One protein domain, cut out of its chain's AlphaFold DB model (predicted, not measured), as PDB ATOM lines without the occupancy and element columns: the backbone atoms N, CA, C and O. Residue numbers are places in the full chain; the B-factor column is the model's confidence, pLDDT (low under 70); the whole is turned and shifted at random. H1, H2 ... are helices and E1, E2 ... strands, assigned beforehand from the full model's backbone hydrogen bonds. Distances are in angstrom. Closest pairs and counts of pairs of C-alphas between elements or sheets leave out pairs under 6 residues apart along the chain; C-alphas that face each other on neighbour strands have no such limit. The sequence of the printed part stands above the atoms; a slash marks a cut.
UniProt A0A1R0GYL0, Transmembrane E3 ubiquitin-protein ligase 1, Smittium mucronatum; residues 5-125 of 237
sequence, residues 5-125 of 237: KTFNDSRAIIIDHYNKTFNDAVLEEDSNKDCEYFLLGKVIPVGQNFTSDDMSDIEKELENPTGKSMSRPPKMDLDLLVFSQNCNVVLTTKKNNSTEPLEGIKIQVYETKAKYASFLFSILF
ATOM      1  N   LYS A   5      97.389 141.712 106.754       83.12
ATOM      2  CA  LYS A   5      98.663 142.367 106.476       83.12
ATOM      3  C   LYS A   5      99.140 142.102 105.045       83.12
ATOM      4  O   LYS A   5      99.434 143.057 104.338       83.12
ATOM      5  N   THR A   6      99.134 140.850 104.590       77.69
ATOM      6  CA  THR A   6      99.501 140.510 103.204       77.69
ATOM      7  C   THR A   6      98.561 141.165 102.194       77.69
ATOM      8  O   THR A   6      99.013 141.630 101.148       77.69
ATOM      9  N   PHE A   7      97.266 141.263 102.510       69.25
ATOM     10  CA  PHE A   7      96.293 141.976 101.675       69.25
ATOM     11  C   PHE A   7      96.587 143.484 101.593       69.25
ATOM     12  O   PHE A   7      96.571 144.062 100.510       69.25
ATOM     13  N   ASN A   8      96.928 144.119 102.715       77.25
ATOM     14  CA  ASN A   8      97.264 145.544 102.745       77.25
ATOM     15  C   ASN A   8      98.595 145.854 102.046       77.25
ATOM     16  O   ASN A   8      98.688 146.837 101.314       77.25
ATOM     17  N   ASP A   9      99.602 144.998 102.223       83.56
ATOM     18  CA  ASP A   9     100.917 145.160 101.594       83.56
ATOM     19  C   ASP A   9     100.808 145.006 100.065       83.56
ATOM     20  O   ASP A   9     101.372 145.795  99.306       83.56
ATOM     21  N   SER A  10     100.014 144.040  99.591       72.88
ATOM     22  CA  SER A  10      99.745 143.867  98.155       72.88
ATOM     23  C   SER A  10      98.905 145.007  97.571       72.88
ATOM     24  O   SER A  10      99.220 145.487  96.482       72.88
ATOM     25  N   ARG A  11      97.913 145.516  98.312       75.06
ATOM     26  CA  ARG A  11      97.143 146.713  97.934       75.06
ATOM     27  C   ARG A  11      98.048 147.934  97.735       75.06
ATOM     28  O   ARG A  11      97.909 148.632  96.737       75.06
ATOM     29  N   ALA A  12      99.000 148.166  98.639       79.94
ATOM     30  CA  ALA A  12      99.919 149.303  98.549       79.94
ATOM     31  C   ALA A  12     100.815 149.249  97.297       79.94
ATOM     32  O   ALA A  12     101.021 150.268  96.640       79.94
ATOM     33  N   ILE A  13     101.302 148.057  96.935       79.81
ATOM     34  CA  ILE A  13     102.133 147.853  95.736       79.81
ATOM     35  C   ILE A  13     101.328 148.119  94.458       79.81
ATOM     36  O   ILE A  13     101.830 148.753  93.531       79.81
ATOM     37  N   ILE A  14     100.076 147.655  94.412       70.12
ATOM     38  CA  ILE A  14      99.179 147.878  93.272       70.12
ATOM     39  C   ILE A  14      98.902 149.378  93.109       70.12
ATOM     40  O   ILE A  14      99.061 149.906  92.011       70.12
ATOM     41  N   ILE A  15      98.570 150.081  94.197       71.00
ATOM     42  CA  ILE A  15      98.305 151.529  94.178       71.00
ATOM     43  C   ILE A  15      99.530 152.321  93.686       71.00
ATOM     44  O   ILE A  15      99.385 153.195  92.832       71.00
ATOM     45  N   ASP A  16     100.739 152.004  94.166       78.75
ATOM     46  CA  ASP A  16     101.977 152.665  93.715       78.75
ATOM     47  C   ASP A  16     102.250 152.442  92.218       78.75
ATOM     48  O   ASP A  16     102.691 153.356  91.519       78.75
ATOM     49  N   HIS A  17     101.952 151.246  91.703       69.44
ATOM     50  CA  HIS A  17     102.120 150.939  90.286       69.44
ATOM     51  C   HIS A  17     101.141 151.732  89.410       69.44
ATOM     52  O   HIS A  17     101.566 152.381  88.456       69.44
ATOM     53  N   TYR A  18      99.852 151.753  89.764       56.72
ATOM     54  CA  TYR A  18      98.832 152.466  88.987       56.72
ATOM     55  C   TYR A  18      99.021 153.987  89.008       56.72
ATOM     56  O   TYR A  18      98.916 154.614  87.954       56.72
ATOM     57  N   ASN A  19      99.401 154.566  90.151       60.44
ATOM     58  CA  ASN A  19      99.693 156.001  90.266       60.44
ATOM     59  C   ASN A  19     100.882 156.447  89.401       60.44
ATOM     60  O   ASN A  19     100.947 157.600  88.989       60.44
ATOM     61  N   LYS A  20     101.833 155.547  89.116       63.56
ATOM     62  CA  LYS A  20     102.975 155.837  88.233       63.56
ATOM     63  C   LYS A  20     102.626 155.745  86.751       63.56
ATOM     64  O   LYS A  20     103.328 156.341  85.937       63.56
ATOM     65  N   THR A  21     101.596 154.984  86.388       49.72
ATOM     66  CA  THR A  21     101.255 154.694  84.985       49.72
ATOM     67  C   THR A  21     100.090 155.540  84.474       49.72
ATOM     68  O   THR A  21     100.053 155.868  83.293       49.72
ATOM     69  N   PHE A  22      99.172 155.952  85.349       48.06
ATOM     70  CA  PHE A  22      97.983 156.710  84.978       48.06
ATOM     71  C   PHE A  22      97.745 157.843  85.982       48.06
ATOM     72  O   PHE A  22      97.337 157.597  87.112       48.06
ATOM     73  N   ASN A  23      97.932 159.097  85.557       51.31
ATOM     74  CA  ASN A  23      97.626 160.273  86.392       51.31
ATOM     75  C   ASN A  23      96.121 160.422  86.724       51.31
ATOM     76  O   ASN A  23      95.787 161.212  87.595       51.31
ATOM     77  N   ASP A  24      95.240 159.667  86.054       50.41
ATOM     78  CA  ASP A  24      93.778 159.668  86.244       50.41
ATOM     79  C   ASP A  24      93.221 158.236  86.436       50.41
ATOM     80  O   ASP A  24      92.100 157.932  86.020       50.41
ATOM     81  N   ALA A  25      93.988 157.301  87.012       42.41
ATOM     82  CA  ALA A  25      93.384 156.040  87.445       42.41
ATOM     83  C   ALA A  25      92.472 156.327  88.646       42.41
ATOM     84  O   ALA A  25      92.950 156.592  89.745       42.41
ATOM     85  N   VAL A  26      91.157 156.292  88.423       49.19
ATOM     86  CA  VAL A  26      90.135 156.341  89.478       49.19
ATOM     87  C   VAL A  26      90.399 155.173  90.436       49.19
ATOM     88  O   VAL A  26      90.130 154.018  90.107       49.19
ATOM     89  N   LEU A  27      91.014 155.466  91.584       46.47
ATOM     90  CA  LEU A  27      91.359 154.486  92.611       46.47
ATOM     91  C   LEU A  27      90.085 153.994  93.316       46.47
ATOM     92  O   LEU A  27      89.158 154.760  93.562       46.47
ATOM     93  N   GLU A  28      90.072 152.715  93.705       50.44
ATOM     94  CA  GLU A  28      88.959 152.028  94.390       50.44
ATOM     95  C   GLU A  28      88.454 152.718  95.675       50.44
ATOM     96  O   GLU A  28      87.386 152.361  96.170       50.44
ATOM     97  N   GLU A  29      89.178 153.697  96.230       49.88
ATOM     98  CA  GLU A  29      88.730 154.457  97.410       49.88
ATOM     99  C   GLU A  29      87.528 155.368  97.129       49.88
ATOM    100  O   GLU A  29      86.780 155.660  98.062       49.88
ATOM    101  N   ASP A  30      87.264 155.698  95.861       47.06
ATOM    102  CA  ASP A  30      86.049 156.410  95.444       47.06
ATOM    103  C   ASP A  30      84.897 155.460  95.060       47.06
ATOM    104  O   ASP A  30      83.786 155.907  94.752       47.06
ATOM    105  N   SER A  31      85.121 154.137  95.092       51.12
ATOM    106  CA  SER A  31      84.040 153.168  94.907       51.12
ATOM    107  C   SER A  31      83.249 153.030  96.207       51.12
ATOM    108  O   SER A  31      83.650 152.370  97.170       51.12
ATOM    109  N   ASN A  32      82.114 153.722  96.273       55.00
ATOM    110  CA  ASN A  32      81.180 153.574  97.380       55.00
ATOM    111  C   ASN A  32      80.784 152.089  97.466       55.00
ATOM    112  O   ASN A  32      80.419 151.491  96.452       55.00
ATOM    113  N   LYS A  33      80.839 151.486  98.660       58.66
ATOM    114  CA  LYS A  33      80.566 150.044  98.863       58.66
ATOM    115  C   LYS A  33      79.151 149.618  98.434       58.66
ATOM    116  O   LYS A  33      78.894 148.423  98.322       58.66
ATOM    117  N   ASP A  34      78.281 150.590  98.163       74.25
ATOM    118  CA  ASP A  34      76.892 150.418  97.734       74.25
ATOM    119  C   ASP A  34      76.678 150.631  96.213       74.25
ATOM    120  O   ASP A  34      75.547 150.564  95.718       74.25
ATOM    121  N   CYS A  35      77.739 150.904  95.439       76.50
ATOM    122  CA  CYS A  35      77.647 151.029  93.983       76.50
ATOM    123  C   CYS A  35      77.706 149.653  93.307       76.50
ATOM    124  O   CYS A  35      78.717 148.957  93.371       76.50
ATOM    125  N   GLU A  36      76.656 149.288  92.572       81.62
ATOM    126  CA  GLU A  36      76.731 148.203  91.591       81.62
ATOM    127  C   GLU A  36      77.364 148.736  90.300       81.62
ATOM    128  O   GLU A  36      76.949 149.789  89.804       81.62
ATOM    129  N   TYR A  37      78.360 148.028  89.763       81.56
ATOM    130  CA  TYR A  37      79.053 148.391  88.526       81.56
ATOM    131  C   TYR A  37      78.797 147.350  87.438       81.56
ATOM    132  O   TYR A  37      79.026 146.157  87.627       81.56
ATOM    133  N   PHE A  38      78.381 147.824  86.269       83.44
ATOM    134  CA  PHE A  38      78.233 147.034  85.055       83.44
ATOM    135  C   PHE A  38      79.409 147.314  84.131       83.44
ATOM    136  O   PHE A  38      79.696 148.471  83.829       83.44
ATOM    137  N   LEU A  39      80.068 146.254  83.668       85.62
ATOM    138  CA  LEU A  39      81.196 146.320  82.748       85.62
ATOM    139  C   LEU A  39      80.779 145.736  81.397       85.62
ATOM    140  O   LEU A  39      80.422 144.563  81.295       85.62
ATOM    141  N   LEU A  40      80.827 146.564  80.359       84.69
ATOM    142  CA  LEU A  40      80.595 146.184  78.972       84.69
ATOM    143  C   LEU A  40      81.913 146.321  78.213       84.69
ATOM    144  O   LEU A  40      82.475 147.412  78.133       84.69
ATOM    145  N   GLY A  41      82.407 145.211  77.668       85.62
ATOM    146  CA  GLY A  41      83.618 145.170  76.851       85.62
ATOM    147  C   GLY A  41      83.294 144.781  75.413       85.62
ATOM    148  O   GLY A  41      82.553 143.823  75.186       85.62
ATOM    149  N   LYS A  42      83.860 145.497  74.440       84.38
ATOM    150  CA  LYS A  42      83.784 145.155  73.017       84.38
ATOM    151  C   LYS A  42      85.189 145.070  72.434       84.38
ATOM    152  O   LYS A  42      85.938 146.038  72.490       84.38
ATOM    153  N   VAL A  43      85.508 143.935  71.816       85.69
ATOM    154  CA  VAL A  43      86.725 143.789  71.009       85.69
ATOM    155  C   VAL A  43      86.504 144.470  69.658       85.69
ATOM    156  O   VAL A  43      85.478 144.255  69.003       85.69
ATOM    157  N   ILE A  44      87.437 145.326  69.256       82.50
ATOM    158  CA  ILE A  44      87.392 146.022  67.968       82.50
ATOM    159  C   ILE A  44      87.784 145.037  66.856       82.50
ATOM    160  O   ILE A  44      88.691 144.225  67.046       82.50
ATOM    161  N   PRO A  45      87.101 145.063  65.694       83.44
ATOM    162  CA  PRO A  45      87.454 144.199  64.576       83.44
ATOM    163  C   PRO A  45      88.883 144.464  64.093       83.44
ATOM    164  O   PRO A  45      89.316 145.610  63.978       83.44
ATOM    165  N   VAL A  46      89.585 143.384  63.757       83.38
ATOM    166  CA  VAL A  46      90.932 143.430  63.181       83.38
ATOM    167  C   VAL A  46      90.892 144.131  61.814       83.38
ATOM    168  O   VAL A  46      89.929 143.991  61.057       83.38
ATOM    169  N   GLY A  47      91.925 144.919  61.496       79.31
ATOM    170  CA  GLY A  47      92.029 145.624  60.213       79.31
ATOM    171  C   GLY A  47      92.044 144.677  59.001       79.31
ATOM    172  O   GLY A  47      92.331 143.492  59.132       79.31
ATOM    173  N   GLN A  48      91.809 145.216  57.797       79.81
ATOM    174  CA  GLN A  48      91.663 144.452  56.534       79.81
ATOM    175  C   GLN A  48      92.883 143.600  56.118       79.81
ATOM    176  O   GLN A  48      92.825 142.901  55.112       79.81
ATOM    177  N   ASN A  49      93.984 143.651  56.866       83.00
ATOM    178  CA  ASN A  49      95.217 142.914  56.585       83.00
ATOM    179  C   ASN A  49      95.154 141.428  56.981       83.00
ATOM    180  O   ASN A  49      96.117 140.711  56.729       83.00
ATOM    181  N   PHE A  50      94.068 140.982  57.617       83.56
ATOM    182  CA  PHE A  50      93.889 139.609  58.083       83.56
ATOM    183  C   PHE A  50      92.657 138.982  57.438       83.56
ATOM    184  O   PHE A  50      91.585 139.592  57.403       83.56
ATOM    185  N   THR A  51      92.802 137.756  56.940       87.81
ATOM    186  CA  THR A  51      91.671 136.956  56.459       87.81
ATOM    187  C   THR A  51      91.074 136.116  57.592       87.81
ATOM    188  O   THR A  51      91.696 135.913  58.634       87.81
ATOM    189  N   SER A  52      89.850 135.611  57.401       87.00
ATOM    190  CA  SER A  52      89.222 134.701  58.373       87.00
ATOM    191  C   SER A  52      90.036 133.420  58.577       87.00
ATOM    192  O   SER A  52      90.045 132.872  59.679       87.00
ATOM    193  N   ASP A  53      90.721 132.957  57.531       89.56
ATOM    194  CA  ASP A  53      91.543 131.749  57.585       89.56
ATOM    195  C   ASP A  53      92.803 131.993  58.422       89.56
ATOM    196  O   ASP A  53      93.143 131.169  59.266       89.56
ATOM    197  N   ASP A  54      93.431 133.168  58.278       88.56
ATOM    198  CA  ASP A  54      94.571 133.565  59.115       88.56
ATOM    199  C   ASP A  54      94.193 133.593  60.603       88.56
ATOM    200  O   ASP A  54      94.956 133.131  61.449       88.56
ATOM    201  N   MET A  55      93.004 134.114  60.926       87.56
ATOM    202  CA  MET A  55      92.507 134.162  62.305       87.56
ATOM    203  C   MET A  55      92.262 132.757  62.866       87.56
ATOM    204  O   MET A  55      92.679 132.472  63.987       87.56
ATOM    205  N   SER A  56      91.655 131.864  62.076       89.12
ATOM    206  CA  SER A  56      91.426 130.473  62.484       89.12
ATOM    207  C   SER A  56      92.732 129.700  62.674       89.12
ATOM    208  O   SER A  56      92.820 128.870  63.581       89.12
ATOM    209  N   ASP A  57      93.733 129.943  61.827       90.69
ATOM    210  CA  ASP A  57      95.054 129.332  61.958       90.69
ATOM    211  C   ASP A  57      95.736 129.802  63.247       90.69
ATOM    212  O   ASP A  57      96.258 128.975  64.001       90.69
ATOM    213  N   ILE A  58      95.657 131.107  63.542       89.25
ATOM    214  CA  ILE A  58      96.194 131.678  64.779       89.25
ATOM    215  C   ILE A  58      95.525 131.072  66.016       89.25
ATOM    216  O   ILE A  58      96.222 130.663  66.944       89.25
ATOM    217  N   GLU A  59      94.192 130.987  66.039       89.69
ATOM    218  CA  GLU A  59      93.440 130.407  67.159       89.69
ATOM    219  C   GLU A  59      93.815 128.943  67.400       89.69
ATOM    220  O   GLU A  59      94.098 128.548  68.530       89.69
ATOM    221  N   LYS A  60      93.898 128.144  66.334       91.25
ATOM    222  CA  LYS A  60      94.214 126.718  66.437       91.25
ATOM    223  C   LYS A  60      95.620 126.459  66.980       91.25
ATOM    224  O   LYS A  60      95.805 125.541  67.780       91.25
ATOM    225  N   GLU A  61      96.596 127.249  66.549       90.69
ATOM    226  CA  GLU A  61      97.973 127.164  67.042       90.69
ATOM    227  C   GLU A  61      98.100 127.698  68.479       90.69
ATOM    228  O   GLU A  61      98.900 127.182  69.255       90.69
ATOM    229  N   LEU A  62      97.289 128.691  68.872       85.50
ATOM    230  CA  LEU A  62      97.208 129.155  70.263       85.50
ATOM    231  C   LEU A  62      96.607 128.096  71.193       85.50
ATOM    232  O   LEU A  62      97.064 127.952  72.327       85.50
ATOM    233  N   GLU A  63      95.593 127.359  70.735       90.69
ATOM    234  CA  GLU A  63      95.015 126.240  71.485       90.69
ATOM    235  C   GLU A  63      95.981 125.050  71.575       90.69
ATOM    236  O   GLU A  63      96.052 124.392  72.613       90.69
ATOM    237  N   ASN A  64      96.730 124.776  70.500       92.56
ATOM    238  CA  ASN A  64      97.637 123.637  70.392       92.56
ATOM    239  C   ASN A  64      98.974 124.066  69.756       92.56
ATOM    240  O   ASN A  64      99.091 124.029  68.532       92.56
ATOM    241  N   PRO A  65      99.996 124.435  70.551       87.69
ATOM    242  CA  PRO A  65     101.253 124.959  70.020       87.69
ATOM    243  C   PRO A  65     102.047 123.861  69.296       87.69
ATOM    244  O   PRO A  65     102.598 122.958  69.928       87.69
ATOM    245  N   THR A  66     102.122 123.942  67.968       89.50
ATOM    246  CA  THR A  66     102.866 123.010  67.102       89.50
ATOM    247  C   THR A  66     104.185 123.585  66.581       89.50
ATOM    248  O   THR A  66     105.007 122.847  66.035       89.50
ATOM    249  N   GLY A  67     104.418 124.886  66.769       87.31
ATOM    250  CA  GLY A  67     105.583 125.605  66.259       87.31
ATOM    251  C   GLY A  67     105.485 125.944  64.769       87.31
ATOM    252  O   GLY A  67     106.507 126.217  64.135       87.31
ATOM    253  N   LYS A  68     104.281 125.913  64.183       86.50
ATOM    254  CA  LYS A  68     104.060 126.279  62.777       86.50
ATOM    255  C   LYS A  68     104.354 127.772  62.586       86.50
ATOM    256  O   LYS A  68     103.929 128.611  63.374       86.50
ATOM    257  N   SER A  69     105.061 128.128  61.512       84.38
ATOM    258  CA  SER A  69     105.234 129.539  61.143       84.38
ATOM    259  C   SER A  69     103.879 130.139  60.760       84.38
ATOM    260  O   SER A  69     103.236 129.645  59.835       84.38
ATOM    261  N   MET A  70     103.470 131.215  61.433       82.81
ATOM    262  CA  MET A  70     102.186 131.887  61.208       82.81
ATOM    263  C   MET A  70     102.340 133.388  60.963       82.81
ATOM    264  O   MET A  70     103.405 133.973  61.187       82.81
ATOM    265  N   SER A  71     101.253 134.015  60.507       82.56
ATOM    266  CA  SER A  71     101.118 135.468  60.498       82.56
ATOM    267  C   SER A  71     101.214 136.017  61.928       82.56
ATOM    268  O   SER A  71     100.922 135.338  62.915       82.56
ATOM    269  N   ARG A  72     101.715 137.250  62.064       81.44
ATOM    270  CA  ARG A  72     101.891 137.864  63.386       81.44
ATOM    271  C   ARG A  72     100.517 138.118  64.014       81.44
ATOM    272  O   ARG A  72      99.662 138.644  63.305       81.44
ATOM    273  N   PRO A  73     100.317 137.831  65.315       82.44
ATOM    274  CA  PRO A  73      99.056 138.118  65.984       82.44
ATOM    275  C   PRO A  73      98.655 139.590  65.800       82.44
ATOM    276  O   PRO A  73      99.502 140.473  65.997       82.44
ATOM    277  N   PRO A  74      97.402 139.877  65.409       81.69
ATOM    278  CA  PRO A  74      96.931 141.247  65.296       81.69
ATOM    279  C   PRO A  74      96.920 141.924  66.667       81.69
ATOM    280  O   PRO A  74      96.709 141.281  67.698       81.69
ATOM    281  N   LYS A  75      97.114 143.246  66.683       77.56
ATOM    282  CA  LYS A  75      96.835 144.036  67.883       77.56
ATOM    283  C   LYS A  75      95.339 143.941  68.193       77.56
ATOM    284  O   LYS A  75      94.520 144.146  67.301       77.56
ATOM    285  N   MET A  76      95.006 143.591  69.432       75.62
ATOM    286  CA  MET A  76      93.628 143.553  69.910       75.62
ATOM    287  C   MET A  76      93.344 144.827  70.691       75.62
ATOM    288  O   MET A  76      93.989 145.075  71.709       75.62
ATOM    289  N   ASP A  77      92.345 145.572  70.234       76.88
ATOM    290  CA  ASP A  77      91.859 146.762  70.918       76.88
ATOM    291  C   ASP A  77      90.543 146.433  71.630       76.88
ATOM    292  O   ASP A  77      89.642 145.807  71.054       76.88
ATOM    293  N   LEU A  78      90.429 146.846  72.893       79.38
ATOM    294  CA  LEU A  78      89.238 146.657  73.716       79.38
ATOM    295  C   LEU A  78      88.639 148.015  74.092       79.38
ATOM    296  O   LEU A  78      89.277 148.816  74.777       79.38
ATOM    297  N   ASP A  79      87.382 148.225  73.710       79.25
ATOM    298  CA  ASP A  79      86.565 149.323  74.221       79.25
ATOM    299  C   ASP A  79      85.847 148.865  75.488       79.25
ATOM    300  O   ASP A  79      85.086 147.891  75.466       79.25
ATOM    301  N   LEU A  80      86.077 149.580  76.592       81.12
ATOM    302  CA  LEU A  80      85.472 149.286  77.886       81.12
ATOM    303  C   LEU A  80      84.554 150.431  78.317       81.12
ATOM    304  O   LEU A  80      84.948 151.601  78.339       81.12
ATOM    305  N   LEU A  81      83.331 150.072  78.696       80.88
ATOM    306  CA  LEU A  81      82.360 150.947  79.337       80.88
ATOM    307  C   LEU A  81      82.013 150.356  80.699       80.88
ATOM    308  O   LEU A  81      81.436 149.273  80.782       80.88
ATOM    309  N   VAL A  82      82.339 151.081  81.762       83.94
ATOM    310  CA  VAL A  82      81.940 150.731  83.126       83.94
ATOM    311  C   VAL A  82      80.950 151.774  83.604       83.94
ATOM    312  O   VAL A  82      81.246 152.962  83.559       83.94
ATOM    313  N   PHE A  83      79.770 151.367  84.059       82.50
ATOM    314  CA  PHE A  83      78.785 152.309  84.585       82.50
ATOM    315  C   PHE A  83      78.116 151.787  85.850       82.50
ATOM    316  O   PHE A  83      77.937 150.584  86.017       82.50
ATOM    317  N   SER A  84      77.729 152.702  86.736       84.12
ATOM    318  CA  SER A  84      76.969 152.392  87.945       84.12
ATOM    319  C   SER A  84      75.602 153.060  87.914       84.12
ATOM    320  O   SER A  84      75.506 154.276  87.746       84.12
ATOM    321  N   GLN A  85      74.545 152.273  88.121       80.81
ATOM    322  CA  GLN A  85      73.169 152.778  88.166       80.81
ATOM    323  C   GLN A  85      72.870 153.526  89.475       80.81
ATOM    324  O   GLN A  85      72.105 154.486  89.472       80.81
ATOM    325  N   ASN A  86      73.511 153.124  90.578       81.38
ATOM    326  CA  ASN A  86      73.256 153.688  91.910       81.38
ATOM    327  C   ASN A  86      74.037 154.980  92.148       81.38
ATOM    328  O   ASN A  86      73.563 155.886  92.829       81.38
ATOM    329  N   CYS A  87      75.240 155.059  91.586       79.94
ATOM    330  CA  CYS A  87      76.171 156.150  91.854       79.94
ATOM    331  C   CYS A  87      76.298 157.132  90.686       79.94
ATOM    332  O   CYS A  87      77.002 158.128  90.813       79.94
ATOM    333  N   ASN A  88      75.601 156.873  89.571       71.62
ATOM    334  CA  ASN A  88      75.591 157.714  88.371       71.62
ATOM    335  C   ASN A  88      77.010 158.078  87.890       71.62
ATOM    336  O   ASN A  88      77.309 159.223  87.554       71.62
ATOM    337  N   VAL A  89      77.898 157.081  87.897       74.19
ATOM    338  CA  VAL A  89      79.271 157.186  87.390       74.19
ATOM    339  C   VAL A  89      79.368 156.375  86.108       74.19
ATOM    340  O   VAL A  89      78.881 155.244  86.054       74.19
ATOM    341  N   VAL A  90      80.018 156.940  85.092       73.31
ATOM    342  CA  VAL A  90      80.346 156.262  83.836       73.31
ATOM    343  C   VAL A  90      81.830 156.465  83.552       73.31
ATOM    344  O   VAL A  90      82.290 157.597  83.422       73.31
ATOM    345  N   LEU A  91      82.570 155.367  83.441       73.56
ATOM    346  CA  LEU A  91      83.962 155.324  83.023       73.56
ATOM    347  C   LEU A  91      84.019 154.740  81.613       73.56
ATOM    348  O   LEU A  91      83.452 153.685  81.329       73.56
ATOM    349  N   THR A  92      84.709 155.436  80.721       70.62
ATOM    350  CA  THR A  92      84.944 155.003  79.346       70.62
ATOM    351  C   THR A  92      86.428 155.102  79.049       70.62
ATOM    352  O   THR A  92      87.101 156.016  79.520       70.62
ATOM    353  N   THR A  93      86.938 154.177  78.241       67.69
ATOM    354  CA  THR A  93      88.310 154.224  77.716       67.69
ATOM    355  C   THR A  93      88.550 155.405  76.771       67.69
ATOM    356  O   THR A  93      89.690 155.735  76.471       67.69
ATOM    357  N   LYS A  94      87.494 156.091  76.318       64.50
ATOM    358  CA  LYS A  94      87.580 157.181  75.345       64.50
ATOM    359  C   LYS A  94      87.660 158.546  76.036       64.50
ATOM    360  O   LYS A  94      86.634 159.143  76.364       64.50
ATOM    361  N   LYS A  95      88.869 159.089  76.206       50.34
ATOM    362  CA  LYS A  95      89.065 160.482  76.643       50.34
ATOM    363  C   LYS A  95      88.939 161.414  75.423       50.34
ATOM    364  O   LYS A  95      89.586 161.207  74.402       50.34
ATOM    365  N   ASN A  96      88.077 162.433  75.516       51.25
ATOM    366  CA  ASN A  96      88.101 163.673  74.711       51.25
ATOM    367  C   ASN A  96      88.514 163.567  73.219       51.25
ATOM    368  O   ASN A  96      89.404 164.276  72.759       51.25
ATOM    369  N   ASN A  97      87.787 162.761  72.440       55.22
ATOM    370  CA  ASN A  97      87.903 162.625  70.972       55.22
ATOM    371  C   ASN A  97      89.187 161.932  70.481       55.22
ATOM    372  O   ASN A  97      89.272 161.595  69.302       55.22
ATOM    373  N   SER A  98      90.130 161.656  71.376       52.44
ATOM    374  CA  SER A  98      91.273 160.770  71.178       52.44
ATOM    375  C   SER A  98      90.881 159.352  71.598       52.44
ATOM    376  O   SER A  98      90.685 159.048  72.772       52.44
ATOM    377  N   THR A  99      90.697 158.475  70.614       52.50
ATOM    378  CA  THR A  99      90.564 157.032  70.828       52.50
ATOM    379  C   THR A  99      91.936 156.472  71.180       52.50
ATOM    380  O   THR A  99      92.683 156.102  70.279       52.50
ATOM    381  N   GLU A 100      92.292 156.438  72.459       57.03
ATOM    382  CA  GLU A 100      93.374 155.563  72.910       57.03
ATOM    383  C   GLU A 100      92.727 154.266  73.409       57.03
ATOM    384  O   GLU A 100      92.195 154.238  74.522       57.03
ATOM    385  N   PRO A 101      92.642 153.220  72.564       55.62
ATOM    386  CA  PRO A 101      92.174 151.921  73.018       55.62
ATOM    387  C   PRO A 101      93.100 151.401  74.119       55.62
ATOM    388  O   PRO A 101      94.288 151.728  74.166       55.62
ATOM    389  N   LEU A 102      92.562 150.565  75.010       57.59
ATOM    390  CA  LEU A 102      93.400 149.819  75.942       57.59
ATOM    391  C   LEU A 102      94.205 148.788  75.141       57.59
ATOM    392  O   LEU A 102      93.736 147.680  74.895       57.59
ATOM    393  N   GLU A 103      95.409 149.170  74.715       56.12
ATOM    394  CA  GLU A 103      96.384 148.260  74.121       56.12
ATOM    395  C   GLU A 103      97.104 147.502  75.245       56.12
ATOM    396  O   GLU A 103      97.703 148.097  76.143       56.12
ATOM    397  N   GLY A 104      97.075 146.171  75.209       54.75
ATOM    398  CA  GLY A 104      97.794 145.381  76.202       54.75
ATOM    399  C   GLY A 104      97.846 143.899  75.874       54.75
ATOM    400  O   GLY A 104      96.843 143.273  75.542       54.75
ATOM    401  N   ILE A 105      99.034 143.313  76.008       55.47
ATOM    402  CA  ILE A 105      99.199 141.859  76.003       55.47
ATOM    403  C   ILE A 105      98.673 141.332  77.342       55.47
ATOM    404  O   ILE A 105      98.954 141.909  78.392       55.47
ATOM    405  N   LYS A 106      97.937 140.216  77.329       48.81
ATOM    406  CA  LYS A 106      97.538 139.506  78.553       48.81
ATOM    407  C   LYS A 106      98.788 139.138  79.362       48.81
ATOM    408  O   LYS A 106      99.504 138.205  79.007       48.81
ATOM    409  N   ILE A 107      99.024 139.825  80.476       52.62
ATOM    410  CA  ILE A 107     100.114 139.500  81.402       52.62
ATOM    411  C   ILE A 107      99.664 138.302  82.245       52.62
ATOM    412  O   ILE A 107      98.861 138.434  83.167       52.62
ATOM    413  N   GLN A 108     100.143 137.102  81.914       49.91
ATOM    414  CA  GLN A 108      99.923 135.928  82.757       49.91
ATOM    415  C   GLN A 108     100.985 135.891  83.863       49.91
ATOM    416  O   GLN A 108     102.171 135.716  83.607       49.91
ATOM    417  N   VAL A 109     100.545 136.012  85.118       55.84
ATOM    418  CA  VAL A 109     101.376 136.066  86.344       55.84
ATOM    419  C   VAL A 109     102.235 134.797  86.569       55.84
ATOM    420  O   VAL A 109     103.071 134.740  87.471       55.84
ATOM    421  N   TYR A 110     102.086 133.767  85.732       55.12
ATOM    422  CA  TYR A 110     102.776 132.483  85.867       55.12
ATOM    423  C   TYR A 110     104.217 132.453  85.331       55.12
ATOM    424  O   TYR A 110     104.950 131.517  85.651       55.12
ATOM    425  N   GLU A 111     104.681 133.476  84.608       59.97
ATOM    426  CA  GLU A 111     106.055 133.471  84.088       59.97
ATOM    427  C   GLU A 111     107.132 133.583  85.176       59.97
ATOM    428  O   GLU A 111     108.213 133.026  85.019       59.97
ATOM    429  N   THR A 112     106.876 134.260  86.298       60.38
ATOM    430  CA  THR A 112     107.931 134.512  87.299       60.38
ATOM    431  C   THR A 112     108.374 133.230  88.002       60.38
ATOM    432  O   THR A 112     109.566 133.013  88.199       60.38
ATOM    433  N   LYS A 113     107.433 132.337  88.338       65.31
ATOM    434  CA  LYS A 113     107.759 131.041  88.960       65.31
ATOM    435  C   LYS A 113     108.475 130.113  87.982       65.31
ATOM    436  O   LYS A 113     109.406 129.427  88.387       65.31
ATOM    437  N   ALA A 114     108.083 130.142  86.708       70.75
ATOM    438  CA  ALA A 114     108.767 129.408  85.651       70.75
ATOM    439  C   ALA A 114     110.195 129.935  85.441       70.75
ATOM    440  O   ALA A 114     111.125 129.144  85.423       70.75
ATOM    441  N   LYS A 115     110.399 131.260  85.408       71.06
ATOM    442  CA  LYS A 115     111.726 131.892  85.293       71.06
ATOM    443  C   LYS A 115     112.648 131.528  86.457       71.06
ATOM    444  O   LYS A 115     113.800 131.178  86.223       71.06
ATOM    445  N   TYR A 116     112.145 131.549  87.693       74.75
ATOM    446  CA  TYR A 116     112.920 131.114  88.861       74.75
ATOM    447  C   TYR A 116     113.219 129.615  88.840       74.75
ATOM    448  O   TYR A 116     114.329 129.228  89.187       74.75
ATOM    449  N   ALA A 117     112.266 128.782  88.417       75.94
ATOM    450  CA  ALA A 117     112.484 127.347  88.267       75.94
ATOM    451  C   ALA A 117     113.515 127.045  87.169       75.94
ATOM    452  O   ALA A 117     114.403 126.237  87.398       75.94
ATOM    453  N   SER A 118     113.455 127.731  86.025       73.69
ATOM    454  CA  SER A 118     114.442 127.620  84.946       73.69
ATOM    455  C   SER A 118     115.824 128.095  85.388       73.69
ATOM    456  O   SER A 118     116.800 127.401  85.146       73.69
ATOM    457  N   PHE A 119     115.917 129.225  86.096       75.38
ATOM    458  CA  PHE A 119     117.186 129.728  86.629       75.38
ATOM    459  C   PHE A 119     117.782 128.787  87.688       75.38
ATOM    460  O   PHE A 119     118.964 128.462  87.630       75.38
ATOM    461  N   LEU A 120     116.960 128.284  88.617       74.62
ATOM    462  CA  LEU A 120     117.374 127.258  89.580       74.62
ATOM    463  C   LEU A 120     117.794 125.962  88.886       74.62
ATOM    464  O   LEU A 120     118.769 125.354  89.307       74.62
ATOM    465  N   PHE A 121     117.104 125.550  87.822       73.94
ATOM    466  CA  PHE A 121     117.460 124.369  87.041       73.94
ATOM    467  C   PHE A 121     118.805 124.556  86.326       73.94
ATOM    468  O   PHE A 121     119.656 123.687  86.432       73.94
ATOM    469  N   SER A 122     119.058 125.711  85.703       66.12
ATOM    470  CA  SER A 122     120.360 126.029  85.095       66.12
ATOM    471  C   SER A 122     121.507 126.126  86.109       66.12
ATOM    472  O   SER A 122     122.652 125.856  85.761       66.12
ATOM    473  N   ILE A 123     121.227 126.500  87.364       69.12
ATOM    474  CA  ILE A 123     122.230 126.520  88.445       69.12
ATOM    475  C   ILE A 123     122.479 125.116  89.011       69.12
ATOM    476  O   ILE A 123     123.615 124.776  89.338       69.12
ATOM    477  N   LEU A 124     121.425 124.311  89.168       70.00
ATOM    478  CA  LEU A 124     121.507 122.967  89.747       70.00
ATOM    479  C   LEU A 124     122.008 121.920  88.743       70.00
ATOM    480  O   LEU A 124     122.574 120.910  89.158       70.00
ATOM    481  N   PHE A 125     121.837 122.170  87.446       64.88
ATOM    482  CA  PHE A 125     122.318 121.335  86.351       64.88
ATOM    483  C   PHE A 125     123.247 122.181  85.471       64.88
ATOM    484  O   PHE A 125     122.769 122.828  84.537       64.88
TER     485      PHE A 125
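This is residues 5 to 125 of the 237 residues of the protein "Transmembrane E3 ubiquitin-protein ligase 1" of Smittium mucronatum (UniProt A0A1R0GYL0). A narrow, three-stranded sheet of E1, E2 and E3 has three separate helices strung off it on links, in an open arrangement where no helix touches another or is on the sheet. H2 lies beyond the end of the sheet where E1 ends and E2 begins, while residues 5 to 14 of H1 and residues 106 to 125, with H3, stick out as two free arms. The printed part has 121 residues with three named helices and three named strands, in the order H1 E1 H2 E2 E3 H3; the sheet's order is E1 - E2 - E3, antiparallel throughout, and the class is mixed, helices and strands. The whole is only just loose, close to extended, with a radius of gyration of the C-alphas of 20.0 A, and its flat outline spans 51 by 47 by 24 A.

H1, residues 5 to 21, is not on the sheet. In that sheet E1, residues 37 to 43, is an edge strand and the antiparallel neighbour of E2, residues 77 to 84, at 163 degrees between their directions. The C-alphas of Leu 39 and Val 82 face each other at 4.5 A, and N 40 and O 81 are within hydrogen-bond range at 2.8 A. H2, residues 52 to 63, comes between these two strands along the chain and is not on the sheet. E2 forms a hairpin with the other edge strand, E3, residues 89 to 92, antiparallel at 177 degrees; the C-alphas of Phe 83 and Val 90 face each other at 4.3 A, and N 91 and O 82 are 2.7 A apart. Residues 77 to 78 of E2 also pair, antiparallel, with residues 102 to 103. H3, residues 111 to 124, is not on the sheet. H1, H2 and H3 are apart from one another. In H1, H2 and H3 every O i to N i+4 pair is within hydrogen-bond range.

H1 begins at C-alpha 5, (98.663, 142.367, 106.476), and is 24.9 A long. E1 measures 19.7 A, H2 16.6 A and E2 23.3 A, with C-alpha 77 of E2 at (91.859, 146.762, 70.918). E3 has four residues. H3 is 19.5 A long and ends at C-alpha 124, (121.507, 122.967, 89.747).

The two C-alphas farthest apart, those of Asn 88 and Phe 125, are 59.3 A apart. The printed part has no cut. The links H1 to E1, H2 to E2 and E3 to H3 are long, with 15, 13 and 18 residues. The mean pLDDT of the printed part is 72.4; 42 residues are under 70, among them residues 17 to 33 and 93 to 113.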